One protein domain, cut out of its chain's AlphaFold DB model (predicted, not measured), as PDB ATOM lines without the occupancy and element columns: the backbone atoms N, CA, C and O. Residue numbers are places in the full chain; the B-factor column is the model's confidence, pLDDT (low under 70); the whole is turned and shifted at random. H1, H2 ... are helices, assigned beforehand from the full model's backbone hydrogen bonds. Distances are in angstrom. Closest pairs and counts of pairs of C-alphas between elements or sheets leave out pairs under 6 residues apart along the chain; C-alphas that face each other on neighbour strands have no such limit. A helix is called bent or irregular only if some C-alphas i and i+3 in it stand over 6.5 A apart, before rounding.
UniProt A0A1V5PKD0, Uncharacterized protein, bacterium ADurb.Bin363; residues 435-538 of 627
ATOM      1  N   PRO A 435       1.837  -3.244 -11.596       91.12
ATOM      2  CA  PRO A 435       0.640  -2.540 -12.063       91.12
ATOM      3  C   PRO A 435      -0.373  -2.275 -10.943       91.12
ATOM      4  O   PRO A 435      -0.437  -3.026  -9.979       91.12
ATOM      5  N   LEU A 436      -1.189  -1.224 -11.093       86.81
ATOM      6  CA  LEU A 436      -2.223  -0.832 -10.116       86.81
ATOM      7  C   LEU A 436      -3.562  -1.571 -10.278       86.81
ATOM      8  O   LEU A 436      -4.462  -1.369  -9.470       86.81
ATOM      9  N   ASP A 437      -3.703  -2.392 -11.317       89.38
ATOM     10  CA  ASP A 437      -4.912  -3.164 -11.602       89.38
ATOM     11  C   ASP A 437      -4.677  -4.642 -11.227       89.38
ATOM     12  O   ASP A 437      -4.072  -5.387 -12.010       89.38
ATOM     13  N   PRO A 438      -5.080  -5.073 -10.016       88.56
ATOM     14  CA  PRO A 438      -4.857  -6.440  -9.561       88.56
ATOM     15  C   PRO A 438      -5.712  -7.452 -10.325       88.56
ATOM     16  O   PRO A 438      -5.269  -8.583 -10.505       88.56
ATOM     17  N   GLU A 439      -6.894  -7.073 -10.819       90.25
ATOM     18  CA  GLU A 439      -7.764  -7.985 -11.569       90.25
ATOM     19  C   GLU A 439      -7.089  -8.446 -12.860       90.25
ATOM     20  O   GLU A 439      -7.136  -9.629 -13.207       90.25
ATOM     21  N   LYS A 440      -6.373  -7.549 -13.547       92.12
ATOM     22  CA  LYS A 440      -5.563  -7.924 -14.716       92.12
ATOM     23  C   LYS A 440      -4.437  -8.889 -14.365       92.12
ATOM     24  O   LYS A 440      -4.183  -9.830 -15.120       92.12
ATOM     25  N   ILE A 441      -3.761  -8.673 -13.235       93.75
ATOM     26  CA  ILE A 441      -2.674  -9.553 -12.778       93.75
ATOM     27  C   ILE A 441      -3.228 -10.959 -12.528       93.75
ATOM     28  O   ILE A 441      -2.721 -11.936 -13.076       93.75
ATOM     29  N   ILE A 442      -4.312 -11.049 -11.761       93.38
ATOM     30  CA  ILE A 442      -4.921 -12.315 -11.348       93.38
ATOM     31  C   ILE A 442      -5.538 -13.046 -12.540       93.38
ATOM     32  O   ILE A 442      -5.308 -14.239 -12.713       93.38
ATOM     33  N   SER A 443      -6.268 -12.341 -13.409       94.44
ATOM     34  CA  SER A 443      -6.826 -12.936 -14.631       94.44
ATOM     35  C   SER A 443      -5.737 -13.483 -15.552       94.44
ATOM     36  O   SER A 443      -5.907 -14.572 -16.092       94.44
ATOM     37  N   THR A 444      -4.594 -12.801 -15.666       96.38
ATOM     38  CA  THR A 444      -3.446 -13.300 -16.439       96.38
ATOM     39  C   THR A 444      -2.860 -14.569 -15.823       96.38
ATOM     40  O   THR A 444      -2.597 -15.532 -16.540       96.38
ATOM     41  N   PHE A 445      -2.687 -14.609 -14.499       96.06
ATOM     42  CA  PHE A 445      -2.173 -15.794 -13.804       96.06
ATOM     43  C   PHE A 445      -3.127 -16.989 -13.945       96.06
ATOM     44  O   PHE A 445      -2.681 -18.086 -14.282       96.06
ATOM     45  N   ASN A 446      -4.432 -16.767 -13.770       95.50
ATOM     46  CA  ASN A 446      -5.464 -17.791 -13.943       95.50
ATOM     47  C   ASN A 446      -5.524 -18.292 -15.394       95.50
ATOM     48  O   ASN A 446      -5.563 -19.496 -15.628       95.50
ATOM     49  N   MET A 447      -5.490 -17.381 -16.374       96.31
ATOM     50  CA  MET A 447      -5.498 -17.716 -17.803       96.31
ATOM     51  C   MET A 447      -4.321 -18.621 -18.183       96.31
ATOM     52  O   MET A 447      -4.481 -19.527 -18.994       96.31
ATOM     53  N   LEU A 448      -3.144 -18.379 -17.601       96.31
ATOM     54  CA  LEU A 448      -1.938 -19.167 -17.857       96.31
ATOM     55  C   LEU A 448      -1.862 -20.459 -17.026       96.31
ATOM     56  O   LEU A 448      -0.924 -21.228 -17.216       96.31
ATOM     57  N   GLY A 449      -2.822 -20.702 -16.127       94.94
ATOM     58  CA  GLY A 449      -2.855 -21.869 -15.240       94.94
ATOM     59  C   GLY A 449      -1.927 -21.776 -14.021       94.94
ATOM     60  O   GLY A 449      -1.774 -22.759 -13.302       94.94
ATOM     61  N   LEU A 450      -1.317 -20.613 -13.755       94.12
ATOM     62  CA  LEU A 450      -0.361 -20.419 -12.653       94.12
ATOM     63  C   LEU A 450      -1.008 -20.523 -11.265       94.12
ATOM     64  O   LEU A 450      -0.348 -20.921 -10.307       94.12
ATOM     65  N   SER A 451      -2.291 -20.178 -11.147       91.75
ATOM     66  CA  SER A 451      -3.039 -20.242  -9.884       91.75
ATOM     67  C   SER A 451      -3.220 -21.668  -9.355       91.75
ATOM     68  O   SER A 451      -3.402 -21.860  -8.151       91.75
ATOM     69  N   GLU A 452      -3.143 -22.662 -10.241       91.75
ATOM     70  CA  GLU A 452      -3.503 -24.055  -9.962       91.75
ATOM     71  C   GLU A 452      -2.298 -24.965  -9.704       91.75
ATOM     72  O   GLU A 452      -2.473 -26.101  -9.266       91.75
ATOM     73  N   VAL A 453      -1.078 -24.486  -9.949       92.81
ATOM     74  CA  VAL A 453       0.147 -25.286  -9.814       92.81
ATOM     75  C   VAL A 453       0.931 -24.943  -8.550       92.81
ATOM     76  O   VAL A 453       0.750 -23.884  -7.929       92.81
ATOM     77  N   ASP A 454       1.798 -25.864  -8.139       91.56
ATOM     78  CA  ASP A 454       2.732 -25.649  -7.039       91.56
ATOM     79  C   ASP A 454       3.966 -24.839  -7.479       91.56
ATOM     80  O   ASP A 454       4.126 -24.465  -8.645       91.56
ATOM     81  N   ALA A 455       4.810 -24.492  -6.507       91.62
ATOM     82  CA  ALA A 455       5.982 -23.654  -6.734       91.62
ATOM     83  C   ALA A 455       7.013 -24.297  -7.689       91.62
ATOM     84  O   ALA A 455       7.432 -23.614  -8.629       91.62
ATOM     85  N   PRO A 456       7.409 -25.577  -7.513       91.19
ATOM     86  CA  PRO A 456       8.328 -26.241  -8.437       91.19
ATOM     87  C   PRO A 456       7.830 -26.268  -9.885       91.19
ATOM     88  O   PRO A 456       8.600 -25.973 -10.802       91.19
ATOM     89  N   GLU A 457       6.553 -26.583 -10.100       92.44
ATOM     90  CA  GLU A 457       5.981 -26.665 -11.443       92.44
ATOM     91  C   GLU A 457       5.860 -25.284 -12.102       92.44
ATOM     92  O   GLU A 457       6.259 -25.112 -13.257       92.44
ATOM     93  N   ALA A 458       5.424 -24.267 -11.350       93.06
ATOM     94  CA  ALA A 458       5.406 -22.884 -11.826       93.06
ATOM     95  C   ALA A 458       6.803 -22.392 -12.228       93.06
ATOM     96  O   ALA A 458       6.965 -21.737 -13.262       93.06
ATOM     97  N   ARG A 459       7.828 -22.726 -11.434       92.25
ATOM     98  CA  ARG A 459       9.218 -22.357 -11.717       92.25
ATOM     99  C   ARG A 459       9.739 -23.025 -12.982       92.25
ATOM    100  O   ARG A 459      10.323 -22.349 -13.831       92.25
ATOM    101  N   LEU A 460       9.509 -24.331 -13.125       92.19
ATOM    102  CA  LEU A 460       9.923 -25.086 -14.306       92.19
ATOM    103  C   LEU A 460       9.295 -24.503 -15.574       92.19
ATOM    104  O   LEU A 460       9.996 -24.270 -16.564       92.19
ATOM    105  N   TRP A 461       7.997 -24.203 -15.528       95.31
ATOM    106  CA  TRP A 461       7.289 -23.563 -16.629       95.31
ATOM    107  C   TRP A 461       7.840 -22.170 -16.939       95.31
ATOM    108  O   TRP A 461       8.092 -21.847 -18.103       95.31
ATOM    109  N   TYR A 462       8.106 -21.359 -15.915       95.19
ATOM    110  CA  TYR A 462       8.647 -20.015 -16.096       95.19
ATOM    111  C   TYR A 462      10.008 -20.028 -16.807       95.19
ATOM    112  O   TYR A 462      10.233 -19.233 -17.724       95.19
ATOM    113  N   GLU A 463      10.898 -20.952 -16.428       93.06
ATOM    114  CA  GLU A 463      12.258 -21.049 -16.971       93.06
ATOM    115  C   GLU A 463      12.325 -21.751 -18.333       93.06
ATOM    116  O   GLU A 463      13.112 -21.343 -19.188       93.06
ATOM    117  N   SER A 464      11.514 -22.789 -18.554       90.88
ATOM    118  CA  SER A 464      11.655 -23.683 -19.715       90.88
ATOM    119  C   SER A 464      10.459 -23.699 -20.669       90.88
ATOM    120  O   SER A 464      10.556 -24.277 -21.750       90.88
ATOM    121  N   GLY A 465       9.323 -23.106 -20.286       86.44
ATOM    122  CA  GLY A 465       8.062 -23.210 -21.035       86.44
ATOM    123  C   GLY A 465       7.449 -24.612 -21.018       86.44
ATOM    124  O   GLY A 465       6.540 -24.890 -21.794       86.44
ATOM    125  N   SER A 466       7.976 -25.502 -20.170       84.12
ATOM    126  CA  SER A 466       7.518 -26.881 -20.014       84.12
ATOM    127  C   SER A 466       6.824 -27.040 -18.663       84.12
ATOM    128  O   SER A 466       7.463 -26.911 -17.624       84.12
ATOM    129  N   GLY A 467       5.526 -27.334 -18.676       82.06
ATOM    130  CA  GLY A 467       4.738 -27.676 -17.487       82.06
ATOM    131  C   GLY A 467       3.604 -28.636 -17.839       82.06
ATOM    132  O   GLY A 467       3.267 -28.785 -19.018       82.06
ATOM    133  N   ALA A 468       3.019 -29.318 -16.856       84.62
ATOM    134  CA  ALA A 468       1.826 -30.117 -17.098       84.62
ATOM    135  C   ALA A 468       0.574 -29.216 -17.134       84.62
ATOM    136  O   ALA A 468       0.584 -28.094 -16.616       84.62
ATOM    137  N   PRO A 469      -0.528 -29.673 -17.759       84.81
ATOM    138  CA  PRO A 469      -1.818 -29.011 -17.616       84.81
ATOM    139  C   PRO A 469      -2.144 -28.784 -16.129       84.81
ATOM    140  O   PRO A 469      -1.944 -29.702 -15.332       84.81
ATOM    141  N   PRO A 470      -2.656 -27.599 -15.750       92.00
ATOM    142  CA  PRO A 470      -3.362 -26.634 -16.600       92.00
ATOM    143  C   PRO A 470      -2.492 -25.534 -17.231       92.00
ATOM    144  O   PRO A 470      -3.044 -24.605 -17.819       92.00
ATOM    145  N   LEU A 471      -1.163 -25.613 -17.136       94.38
ATOM    146  CA  LEU A 471      -0.287 -24.563 -17.653       94.38
ATOM    147  C   LEU A 471      -0.377 -24.414 -19.175       94.38
ATOM    148  O   LEU A 471      -0.365 -25.391 -19.930       94.38
ATOM    149  N   VAL A 472      -0.414 -23.163 -19.629       94.25
ATOM    150  CA  VAL A 472      -0.386 -22.836 -21.058       94.25
ATOM    151  C   VAL A 472       1.050 -22.931 -21.570       94.25
ATOM    152  O   VAL A 472       1.900 -22.103 -21.242       94.25
ATOM    153  N   ASN A 473       1.320 -23.936 -22.404       93.06
ATOM    154  CA  ASN A 473       2.622 -24.136 -23.044       93.06
ATOM    155  C   ASN A 473       2.563 -23.710 -24.514       93.06
ATOM    156  O   ASN A 473       1.707 -24.180 -25.266       93.06
ATOM    157  N   ILE A 474       3.506 -22.870 -24.943       93.31
ATOM    158  CA  ILE A 474       3.631 -22.426 -26.337       93.31
ATOM    159  C   ILE A 474       5.013 -22.826 -26.840       93.31
ATOM    160  O   ILE A 474       6.034 -22.401 -26.302       93.31
ATOM    161  N   SER A 475       5.051 -23.656 -27.885       90.31
ATOM    162  CA  SER A 475       6.306 -24.161 -28.445       90.31
ATOM    163  C   SER A 475       7.241 -23.015 -28.849       90.31
ATOM    164  O   SER A 475       6.840 -22.112 -29.581       90.31
ATOM    165  N   GLY A 476       8.488 -23.062 -28.371       91.12
ATOM    166  CA  GLY A 476       9.515 -22.054 -28.651       91.12
ATOM    167  C   GLY A 476       9.540 -20.857 -27.695       91.12
ATOM    168  O   GLY A 476      10.408 -20.003 -27.860       91.12
ATOM    169  N   PHE A 477       8.651 -20.804 -26.698       95.56
ATOM    170  CA  PHE A 477       8.601 -19.729 -25.706       95.56
ATOM    171  C   PHE A 477       8.681 -20.281 -24.282       95.56
ATOM    172  O   PHE A 477       8.000 -21.245 -23.939       95.56
ATOM    173  N   THR A 478       9.485 -19.643 -23.431       95.62
ATOM    174  CA  THR A 478       9.463 -19.897 -21.983       95.62
ATOM    175  C   THR A 478       8.261 -19.212 -21.330       95.62
ATOM    176  O   THR A 478       7.743 -18.232 -21.870       95.62
ATOM    177  N   GLY A 479       7.835 -19.653 -20.141       95.69
ATOM    178  CA  GLY A 479       6.758 -18.981 -19.404       95.69
ATOM    179  C   GLY A 479       7.062 -17.504 -19.128       95.69
ATOM    180  O   GLY A 479       6.185 -16.648 -19.243       95.69
ATOM    181  N   ARG A 480       8.341 -17.175 -18.896       95.88
ATOM    182  CA  ARG A 480       8.825 -15.791 -18.846       95.88
ATOM    183  C   ARG A 480       8.546 -15.024 -20.140       95.88
ATOM    184  O   ARG A 480       7.976 -13.943 -20.083       95.88
ATOM    185  N   GLN A 481       8.925 -15.568 -21.296       96.75
ATOM    186  CA  GLN A 481       8.711 -14.910 -22.590       96.75
ATOM    187  C   GLN A 481       7.224 -14.752 -22.928       96.75
ATOM    188  O   GLN A 481       6.834 -13.773 -23.565       96.75
ATOM    189  N   ILE A 482       6.391 -15.699 -22.482       96.94
ATOM    190  CA  ILE A 482       4.934 -15.590 -22.575       96.94
ATOM    191  C   ILE A 482       4.458 -14.397 -21.738       96.94
ATOM    192  O   ILE A 482       3.798 -13.526 -22.293       96.94
ATOM    193  N   LEU A 483       4.844 -14.299 -20.459       96.81
ATOM    194  CA  LEU A 483       4.490 -13.179 -19.569       96.81
ATOM    195  C   LEU A 483       5.052 -11.826 -20.028       96.81
ATOM    196  O   LEU A 483       4.423 -10.799 -19.795       96.81
ATOM    197  N   GLU A 484       6.196 -11.810 -20.712       96.94
ATOM    198  CA  GLU A 484       6.761 -10.625 -21.371       96.94
ATOM    199  C   GLU A 484       5.960 -10.213 -22.625       96.94
ATOM    200  O   GLU A 484       6.170  -9.130 -23.166       96.94
ATOM    201  N   GLY A 485       4.993 -11.023 -23.067       96.44
ATOM    202  CA  GLY A 485       4.090 -10.728 -24.181       96.44
ATOM    203  C   GLY A 485       4.614 -11.147 -25.558       96.44
ATOM    204  O   GLY A 485       3.949 -10.884 -26.560       96.44
ATOM    205  N   TYR A 486       5.761 -11.835 -25.646       96.69
ATOM    206  CA  TYR A 486       6.337 -12.258 -26.933       96.69
ATOM    207  C   TYR A 486       5.486 -13.294 -27.679       96.69
ATOM    208  O   TYR A 486       5.641 -13.458 -28.886       96.69
ATOM    209  N   ALA A 487       4.585 -13.977 -26.973       95.31
ATOM    210  CA  ALA A 487       3.716 -15.008 -27.527       95.31
ATOM    211  C   ALA A 487       2.249 -14.556 -27.694       95.31
ATOM    212  O   ALA A 487       1.373 -15.403 -27.855       95.31
ATOM    213  N   ASN A 488       1.951 -13.249 -27.666       96.69
ATOM    214  CA  ASN A 488       0.572 -12.732 -27.727       96.69
ATOM    215  C   ASN A 488      -0.212 -13.180 -28.974       96.69
ATOM    216  O   ASN A 488      -1.388 -13.539 -28.864       96.69
ATOM    217  N   ASP A 489       0.438 -13.228 -30.139       96.31
ATOM    218  CA  ASP A 489      -0.189 -13.727 -31.370       96.31
ATOM    219  C   ASP A 489      -0.580 -15.208 -31.223       96.31
ATOM    220  O   ASP A 489      -1.672 -15.616 -31.612       96.31
ATOM    221  N   LYS A 490       0.276 -16.005 -30.568       95.88
ATOM    222  CA  LYS A 490       0.037 -17.431 -30.304       95.88
ATOM    223  C   LYS A 490      -1.033 -17.673 -29.247       95.88
ATOM    224  O   LYS A 490      -1.850 -18.569 -29.427       95.88
ATOM    225  N   LEU A 491      -1.090 -16.851 -28.199       95.56
ATOM    226  CA  LEU A 491      -2.195 -16.875 -27.235       95.56
ATOM    227  C   LEU A 491      -3.535 -16.631 -27.941       95.56
ATOM    228  O   LEU A 491      -4.494 -17.368 -27.715       95.56
ATOM    229  N   THR A 492      -3.572 -15.669 -28.864       95.88
ATOM    230  CA  THR A 492      -4.777 -15.349 -29.643       95.88
ATOM    231  C   THR A 492      -5.172 -16.495 -30.581       95.88
ATOM    232  O   THR A 492      -6.348 -16.847 -30.652       95.88
ATOM    233  N   GLU A 493      -4.207 -17.134 -31.257       95.88
ATOM    234  CA  GLU A 493      -4.439 -18.347 -32.066       95.88
ATOM    235  C   GLU A 493      -5.037 -19.502 -31.234       95.88
ATOM    236  O   GLU A 493      -5.830 -20.289 -31.750       95.88
ATOM    237  N   MET A 494      -4.697 -19.585 -29.943       93.44
ATOM    238  CA  MET A 494      -5.237 -20.564 -28.987       93.44
ATOM    239  C   MET A 494      -6.591 -20.151 -28.378       93.44
ATOM    240  O   MET A 494      -7.127 -20.875 -27.540       93.44
ATOM    241  N   GLY A 495      -7.157 -19.009 -28.786       95.19
ATOM    242  CA  GLY A 495      -8.424 -18.487 -28.266       95.19
ATOM    243  C   GLY A 495      -8.319 -17.811 -26.893       95.19
ATOM    244  O   GLY A 495      -9.343 -17.592 -26.248       95.19
ATOM    245  N   LEU A 496      -7.107 -17.487 -26.440       96.06
ATOM    246  CA  LEU A 496      -6.842 -16.779 -25.187       96.06
ATOM    247  C   LEU A 496      -6.650 -15.280 -25.434       96.06
ATOM    248  O   LEU A 496      -6.365 -14.836 -26.547       96.06
ATOM    249  N   THR A 497      -6.785 -14.481 -24.378       96.06
ATOM    250  CA  THR A 497      -6.497 -13.047 -24.451       96.06
ATOM    251  C   THR A 497      -4.985 -12.790 -24.453       96.06
ATOM    252  O   THR A 497      -4.250 -13.486 -23.751       96.06
ATOM    253  N   PRO A 498      -4.492 -11.784 -25.196       96.69
ATOM    254  CA  PRO A 498      -3.092 -11.383 -25.118       96.69
ATOM    255  C   PRO A 498      -2.751 -10.851 -23.720       96.69
ATOM    256  O   PRO A 498      -3.609 -10.301 -23.027       96.69
ATOM    257  N   ILE A 499      -1.481 -10.965 -23.326       97.69
ATOM    258  CA  ILE A 499      -0.994 -10.418 -22.060       97.69
ATOM    259  C   ILE A 499      -1.150  -8.890 -22.064       97.69
ATOM    260  O   ILE A 499      -0.657  -8.237 -22.995       97.69
ATOM    261  N   PRO A 500      -1.790  -8.300 -21.034       97.38
ATOM    262  CA  PRO A 500      -1.928  -6.854 -20.913       97.38
ATOM    263  C   PRO A 500      -0.571  -6.125 -20.968       97.38
ATOM    264  O   PRO A 500       0.385  -6.579 -20.328       97.38
ATOM    265  N   PRO A 501      -0.460  -4.979 -21.674       96.44
ATOM    266  CA  PRO A 501       0.808  -4.259 -21.839       96.44
ATOM    267  C   PRO A 501       1.508  -3.896 -20.524       96.44
ATOM    268  O   PRO A 501       2.732  -3.941 -20.434       96.44
ATOM    269  N   GLU A 502       0.752  -3.546 -19.486       95.00
ATOM    270  CA  GLU A 502       1.274  -3.231 -18.157       95.00
ATOM    271  C   GLU A 502       1.906  -4.443 -17.458       95.00
ATOM    272  O   GLU A 502       2.915  -4.288 -16.773       95.00
ATOM    273  N   ILE A 503       1.363  -5.644 -17.673       96.75
ATOM    274  CA  ILE A 503       1.900  -6.894 -17.122       96.75
ATOM    275  C   ILE A 503       3.128  -7.314 -17.921       96.75
ATOM    276  O   ILE A 503       4.167  -7.585 -17.328       96.75
ATOM    277  N   SER A 504       3.051  -7.258 -19.253       96.94
ATOM    278  CA  SER A 504       4.198  -7.484 -20.140       96.94
ATOM    279  C   SER A 504       5.374  -6.573 -19.780       96.94
ATOM    280  O   SER A 504       6.500  -7.047 -19.606       96.94
ATOM    281  N   LYS A 505       5.119  -5.280 -19.551       96.38
ATOM    282  CA  LYS A 505       6.134  -4.322 -19.099       96.38
ATOM    283  C   LYS A 505       6.701  -4.675 -17.721       96.38
ATOM    284  O   LYS A 505       7.906  -4.544 -17.517       96.38
ATOM    285  N   TRP A 506       5.857  -5.109 -16.787       95.94
ATOM    286  CA  TRP A 506       6.281  -5.506 -15.443       95.94
ATOM    287  C   TRP A 506       7.174  -6.755 -15.463       95.94
ATOM    288  O   TRP A 506       8.244  -6.752 -14.855       95.94
ATOM    289  N   PHE A 507       6.813  -7.784 -16.234       96.62
ATOM    290  CA  PHE A 507       7.618  -9.003 -16.377       96.62
ATOM    291  C   PHE A 507       8.846  -8.835 -17.276       96.62
ATOM    292  O   PHE A 507       9.814  -9.578 -17.116       96.62
ATOM    293  N   SER A 508       8.873  -7.804 -18.124       96.00
ATOM    294  CA  SER A 508      10.073  -7.380 -18.860       96.00
ATOM    295  C   SER A 508      11.113  -6.685 -17.969       96.00
ATOM    296  O   SER A 508      12.222  -6.398 -18.426       96.00
ATOM    297  N   HIS A 509      10.790  -6.385 -16.705       95.44
ATOM    298  CA  HIS A 509      11.749  -5.800 -15.774       95.44
ATOM    299  C   HIS A 509      12.942  -6.753 -15.554       95.44
ATOM    300  O   HIS A 509      12.721  -7.951 -15.354       95.44
ATOM    301  N   PRO A 510      14.201  -6.266 -15.498       94.06
ATOM    302  CA  PRO A 510      15.384  -7.127 -15.357       94.06
ATOM    303  C   PRO A 510      15.348  -8.072 -14.147       94.06
ATOM    304  O   PRO A 510      15.991  -9.120 -14.158       94.06
ATOM    305  N   TYR A 511      14.584  -7.707 -13.116       94.56
ATOM    306  CA  TYR A 511      14.468  -8.454 -11.866       94.56
ATOM    307  C   TYR A 511      13.250  -9.380 -11.765       94.56
ATOM    308  O   TYR A 511      13.070 -10.016 -10.729       94.56
ATOM    309  N   SER A 512      12.438  -9.513 -12.821       94.06
ATOM    310  CA  SER A 512      11.280 -10.422 -12.815       94.06
ATOM    311  C   SER A 512      11.675 -11.868 -12.518       94.06
ATOM    312  O   SER A 512      10.992 -12.554 -11.762       94.06
ATOM    313  N   LYS A 513      12.832 -12.320 -13.028       91.88
ATOM    314  CA  LYS A 513      13.368 -13.649 -12.704       91.88
ATOM    315  C   LYS A 513      13.637 -13.809 -11.206       91.88
ATOM    316  O   LYS A 513      13.210 -14.805 -10.640       91.88
ATOM    317  N   TYR A 514      14.290 -12.838 -10.562       91.62
ATOM    318  CA  TYR A 514      14.577 -12.913  -9.124       91.62
ATOM    319  C   TYR A 514      13.295 -12.949  -8.288       91.62
ATOM    320  O   TYR A 514      13.243 -13.662  -7.292       91.62
ATOM    321  N   ALA A 515      12.251 -12.231  -8.710       91.69
ATOM    322  CA  ALA A 515      10.956 -12.260  -8.039       91.69
ATOM    323  C   ALA A 515      10.246 -13.615  -8.181       91.69
ATOM    324  O   ALA A 515       9.757 -14.151  -7.191       91.69
ATOM    325  N   VAL A 516      10.227 -14.215  -9.374       91.81
ATOM    326  CA  VAL A 516       9.628 -15.551  -9.545       91.81
ATOM    327  C   VAL A 516      10.451 -16.619  -8.826       91.81
ATOM    328  O   VAL A 516       9.874 -17.444  -8.121       91.81
ATOM    329  N   ASP A 517      11.783 -16.570  -8.914       90.00
ATOM    330  CA  ASP A 517      12.674 -17.470  -8.172       90.00
ATOM    331  C   ASP A 517      12.449 -17.346  -6.659       90.00
ATOM    332  O   ASP A 517      12.401 -18.354  -5.963       90.00
ATOM    333  N   TRP A 518      12.274 -16.127  -6.140       90.19
ATOM    334  CA  TRP A 518      11.954 -15.888  -4.732       90.19
ATOM    335  C   TRP A 518      10.636 -16.516  -4.316       90.19
ATOM    336  O   TRP A 518      10.595 -17.218  -3.300       90.19
ATOM    337  N   ALA A 519       9.582 -16.257  -5.090       91.81
ATOM    338  CA  ALA A 519       8.243 -16.721  -4.771       91.81
ATOM    339  C   ALA A 519       8.157 -18.250  -4.826       91.81
ATOM    340  O   ALA A 519       7.429 -18.842  -4.034       91.81
ATOM    341  N   THR A 520       8.922 -18.880  -5.723       91.12
ATOM    342  CA  THR A 520       8.879 -20.325  -6.000       91.12
ATOM    343  C   THR A 520      10.010 -21.138  -5.362       91.12
ATOM    344  O   THR A 520      10.086 -22.348  -5.562       91.12
ATOM    345  N   PHE A 521      10.912 -20.517  -4.597       83.50
ATOM    346  CA  PHE A 521      12.014 -21.232  -3.946       83.50
ATOM    347  C   PHE A 521      11.490 -22.294  -2.959       83.50
ATOM    348  O   PHE A 521      10.549 -22.024  -2.217       83.50
ATOM    349  N   ASP A 522      12.128 -23.469  -2.871       60.16
ATOM    350  CA  ASP A 522      11.655 -24.597  -2.039       60.16
ATOM    351  C   ASP A 522      11.537 -24.258  -0.537       60.16
ATOM    352  O   ASP A 522      10.667 -24.770   0.165       60.16
ATOM    353  N   GLY A 523      12.353 -23.328  -0.027       62.28
ATOM    354  CA  GLY A 523      12.219 -22.794   1.341       62.28
ATOM    355  C   GLY A 523      11.054 -21.807   1.536       62.28
ATOM    356  O   GLY A 523      10.727 -21.445   2.665       62.28
ATOM    357  N   ASN A 524      10.425 -21.380   0.440       65.31
ATOM    358  CA  ASN A 524       9.402 -20.342   0.343       65.31
ATOM    359  C   ASN A 524       8.097 -20.859  -0.292       65.31
ATOM    360  O   ASN A 524       7.273 -20.043  -0.684       65.31
ATOM    361  N   ILE A 525       7.847 -22.175  -0.350       66.31
ATOM    362  CA  ILE A 525       6.620 -22.764  -0.942       66.31
ATOM    363  C   ILE A 525       5.335 -22.065  -0.451       66.31
ATOM    364  O   ILE A 525       4.374 -21.899  -1.195       66.31
ATOM    365  N   LYS A 526       5.329 -21.586   0.798       79.69
ATOM    366  CA  LYS A 526       4.211 -20.828   1.370       79.69
ATOM    367  C   LYS A 526       3.999 -19.439   0.739       79.69
ATOM    368  O   LYS A 526       2.858 -18.999   0.650       79.69
ATOM    369  N   ILE A 527       5.060 -18.757   0.298       90.19
ATOM    370  CA  ILE A 527       4.976 -17.463  -0.405       90.19
ATOM    371  C   ILE A 527       4.246 -17.645  -1.733       90.19
ATOM    372  O   ILE A 527       3.328 -16.878  -2.019       90.19
ATOM    373  N   TRP A 528       4.586 -18.687  -2.504       92.75
ATOM    374  CA  TRP A 528       3.919 -18.977  -3.776       92.75
ATOM    375  C   TRP A 528       2.400 -19.081  -3.631       92.75
ATOM    376  O   TRP A 528       1.674 -18.530  -4.449       92.75
ATOM    377  N   GLU A 529       1.903 -19.705  -2.559       89.81
ATOM    378  CA  GLU A 529       0.460 -19.858  -2.333       89.81
ATOM    379  C   GLU A 529      -0.293 -18.530  -2.197       89.81
ATOM    380  O   GLU A 529      -1.452 -18.440  -2.603       89.81
ATOM    381  N   THR A 530       0.359 -17.499  -1.654       93.25
ATOM    382  CA  THR A 530      -0.202 -16.141  -1.600       93.25
ATOM    383  C   THR A 530       0.060 -15.409  -2.919       93.25
ATOM    384  O   THR A 530      -0.862 -14.859  -3.518       93.25
ATOM    385  N   PHE A 531       1.300 -15.462  -3.416       94.50
ATOM    386  CA  PHE A 531       1.739 -14.751  -4.615       94.50
ATOM    387  C   PHE A 531       0.953 -15.163  -5.864       94.50
ATOM    388  O   PHE A 531       0.465 -14.300  -6.580       94.50
ATOM    389  N   LYS A 532       0.751 -16.462  -6.110       92.81
ATOM    390  CA  LYS A 532       0.046 -16.961  -7.305       92.81
ATOM    391  C   LYS A 532      -1.421 -16.539  -7.377       92.81
ATOM    392  O   LYS A 532      -2.002 -16.534  -8.456       92.81
ATOM    393  N   ARG A 533      -2.015 -16.215  -6.225       92.94
ATOM    394  CA  ARG A 533      -3.414 -15.791  -6.097       92.94
ATOM    395  C   ARG A 533      -3.554 -14.282  -6.151       92.94
ATOM    396  O   ARG A 533      -4.472 -13.788  -6.789       92.94
ATOM    397  N   ASN A 534      -2.671 -13.561  -5.463       93.56
ATOM    398  CA  ASN A 534      -2.706 -12.109  -5.416       93.56
ATOM    399  C   ASN A 534      -1.319 -11.524  -5.078       93.56
ATOM    400  O   ASN A 534      -1.005 -11.295  -3.906       93.56
ATOM    401  N   PRO A 535      -0.493 -11.213  -6.096       93.12
ATOM    402  CA  PRO A 535       0.811 -10.582  -5.894       93.12
ATOM    403  C   PRO A 535       0.736  -9.203  -5.225       93.12
ATOM    404  O   PRO A 535       1.723  -8.757  -4.647       93.12
ATOM    405  N   THR A 536      -0.419  -8.524  -5.274       92.06
ATOM    406  CA  THR A 536      -0.569  -7.146  -4.761       92.06
ATOM    407  C   THR A 536      -0.591  -7.026  -3.243       92.06
ATOM    408  O   THR A 536      -0.591  -5.917  -2.705       92.06
ATOM    409  N   LEU A 537      -0.584  -8.165  -2.555       93.50
ATOM    410  CA  LEU A 537      -0.436  -8.256  -1.106       93.50
ATOM    411  C   LEU A 537       1.021  -8.098  -0.659       93.50
ATOM    412  O   LEU A 537       1.260  -7.882   0.523       93.50
ATOM    413  N   TYR A 538       1.969  -8.178  -1.598       92.00
ATOM    414  CA  TYR A 538       3.385  -7.948  -1.359       92.00
ATOM    415  C   TYR A 538       3.804  -6.565  -1.869       92.00
ATOM    416  O   TYR A 538       3.472  -6.139  -2.978       92.00
TER     417      TYR A 538
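This is residues 435 to 538 of the 627 residues of an uncharacterized protein of bacterium ADurb.Bin363 (UniProt A0A1V5PKD0). Seven short helices form a compact cluster: H2, H6 and H7 pack together at one end, H3 and H5 continue from them through the middle, and H4 lies at the other end. H1 lies along one side, near H5 but touching no helix, and a long loop, residues 465 to 478, leads from H2 to H3. The printed part has 104 residues with seven named helices, H1 to H7 in chain order, and no named strand; the class is all helix. The whole is compact, with a radius of gyration of the C-alphas of 12.4 A and spans of 37 by 30 by 24 A.

H1, residues 438 to 447, begins at C-alpha 438 (-4.857, -6.440, -9.561) and is 14.0 A long. H2, residues 455 to 464, is 14.2 A long. H3, residues 479 to 483, measures 6.2 A, H4, residues 488 to 493, 8.7 A, and H5, residues 501 to 507, 9.9 A. H6, residues 512 to 520, is 12.3 A long. H7, residues 522 to 531, is 14.2 A long and ends at C-alpha 531 (1.739, -14.751, -4.615); it is irregular, with C-alphas 523 and 526 8.2 A apart.

H2 is the hub, touching three helices. It touches H6 at a shallow tilt of 28 degrees, opposite ways; the closest C-alphas, of Ala 455 and Thr 520, are 4.5 A apart. It touches H7 about perpendicular, at 89 degrees, with the closest C-alphas, of Ala 455 and Ile 525, 5.9 A apart. H6 and H7 touch at 77 degrees, about perpendicular, with the closest C-alphas, of Ala 519 and Trp 528, 5.0 A apart. With one of these three tilts shallow, the helix packing is mostly crossed, but only just. H2 also touches H3, where the closest C-alphas, of Tyr 462 and Gly 479, are 3.9 A apart. H3 touches H5, the closest C-alphas being those of Leu 483 and Ser 504 at 5.7 A. H1 and H5 are close but not clearly touching, with the C-alphas of Ile 441 and Ile 503 closest at 6.8 A. H3 and H4 are likewise close but not clearly touching, with the C-alphas of Ile 482 and Asn 488 closest at 7.3 A. In H1 to H6 every O i to N i+4 pair is within hydrogen-bond range; in H7 1 of 6 is, beside 5 of 7 O i to N i+3 pairs.

The C-alphas of Glu 493 and Gly 523, the two farthest apart, are 37.6 A from each other. The printed part has no cut, and the link from H2 to H3, 14 residues, is long. The mean pLDDT of the printed part is 92.0, and residues 522 to 525 are under 70.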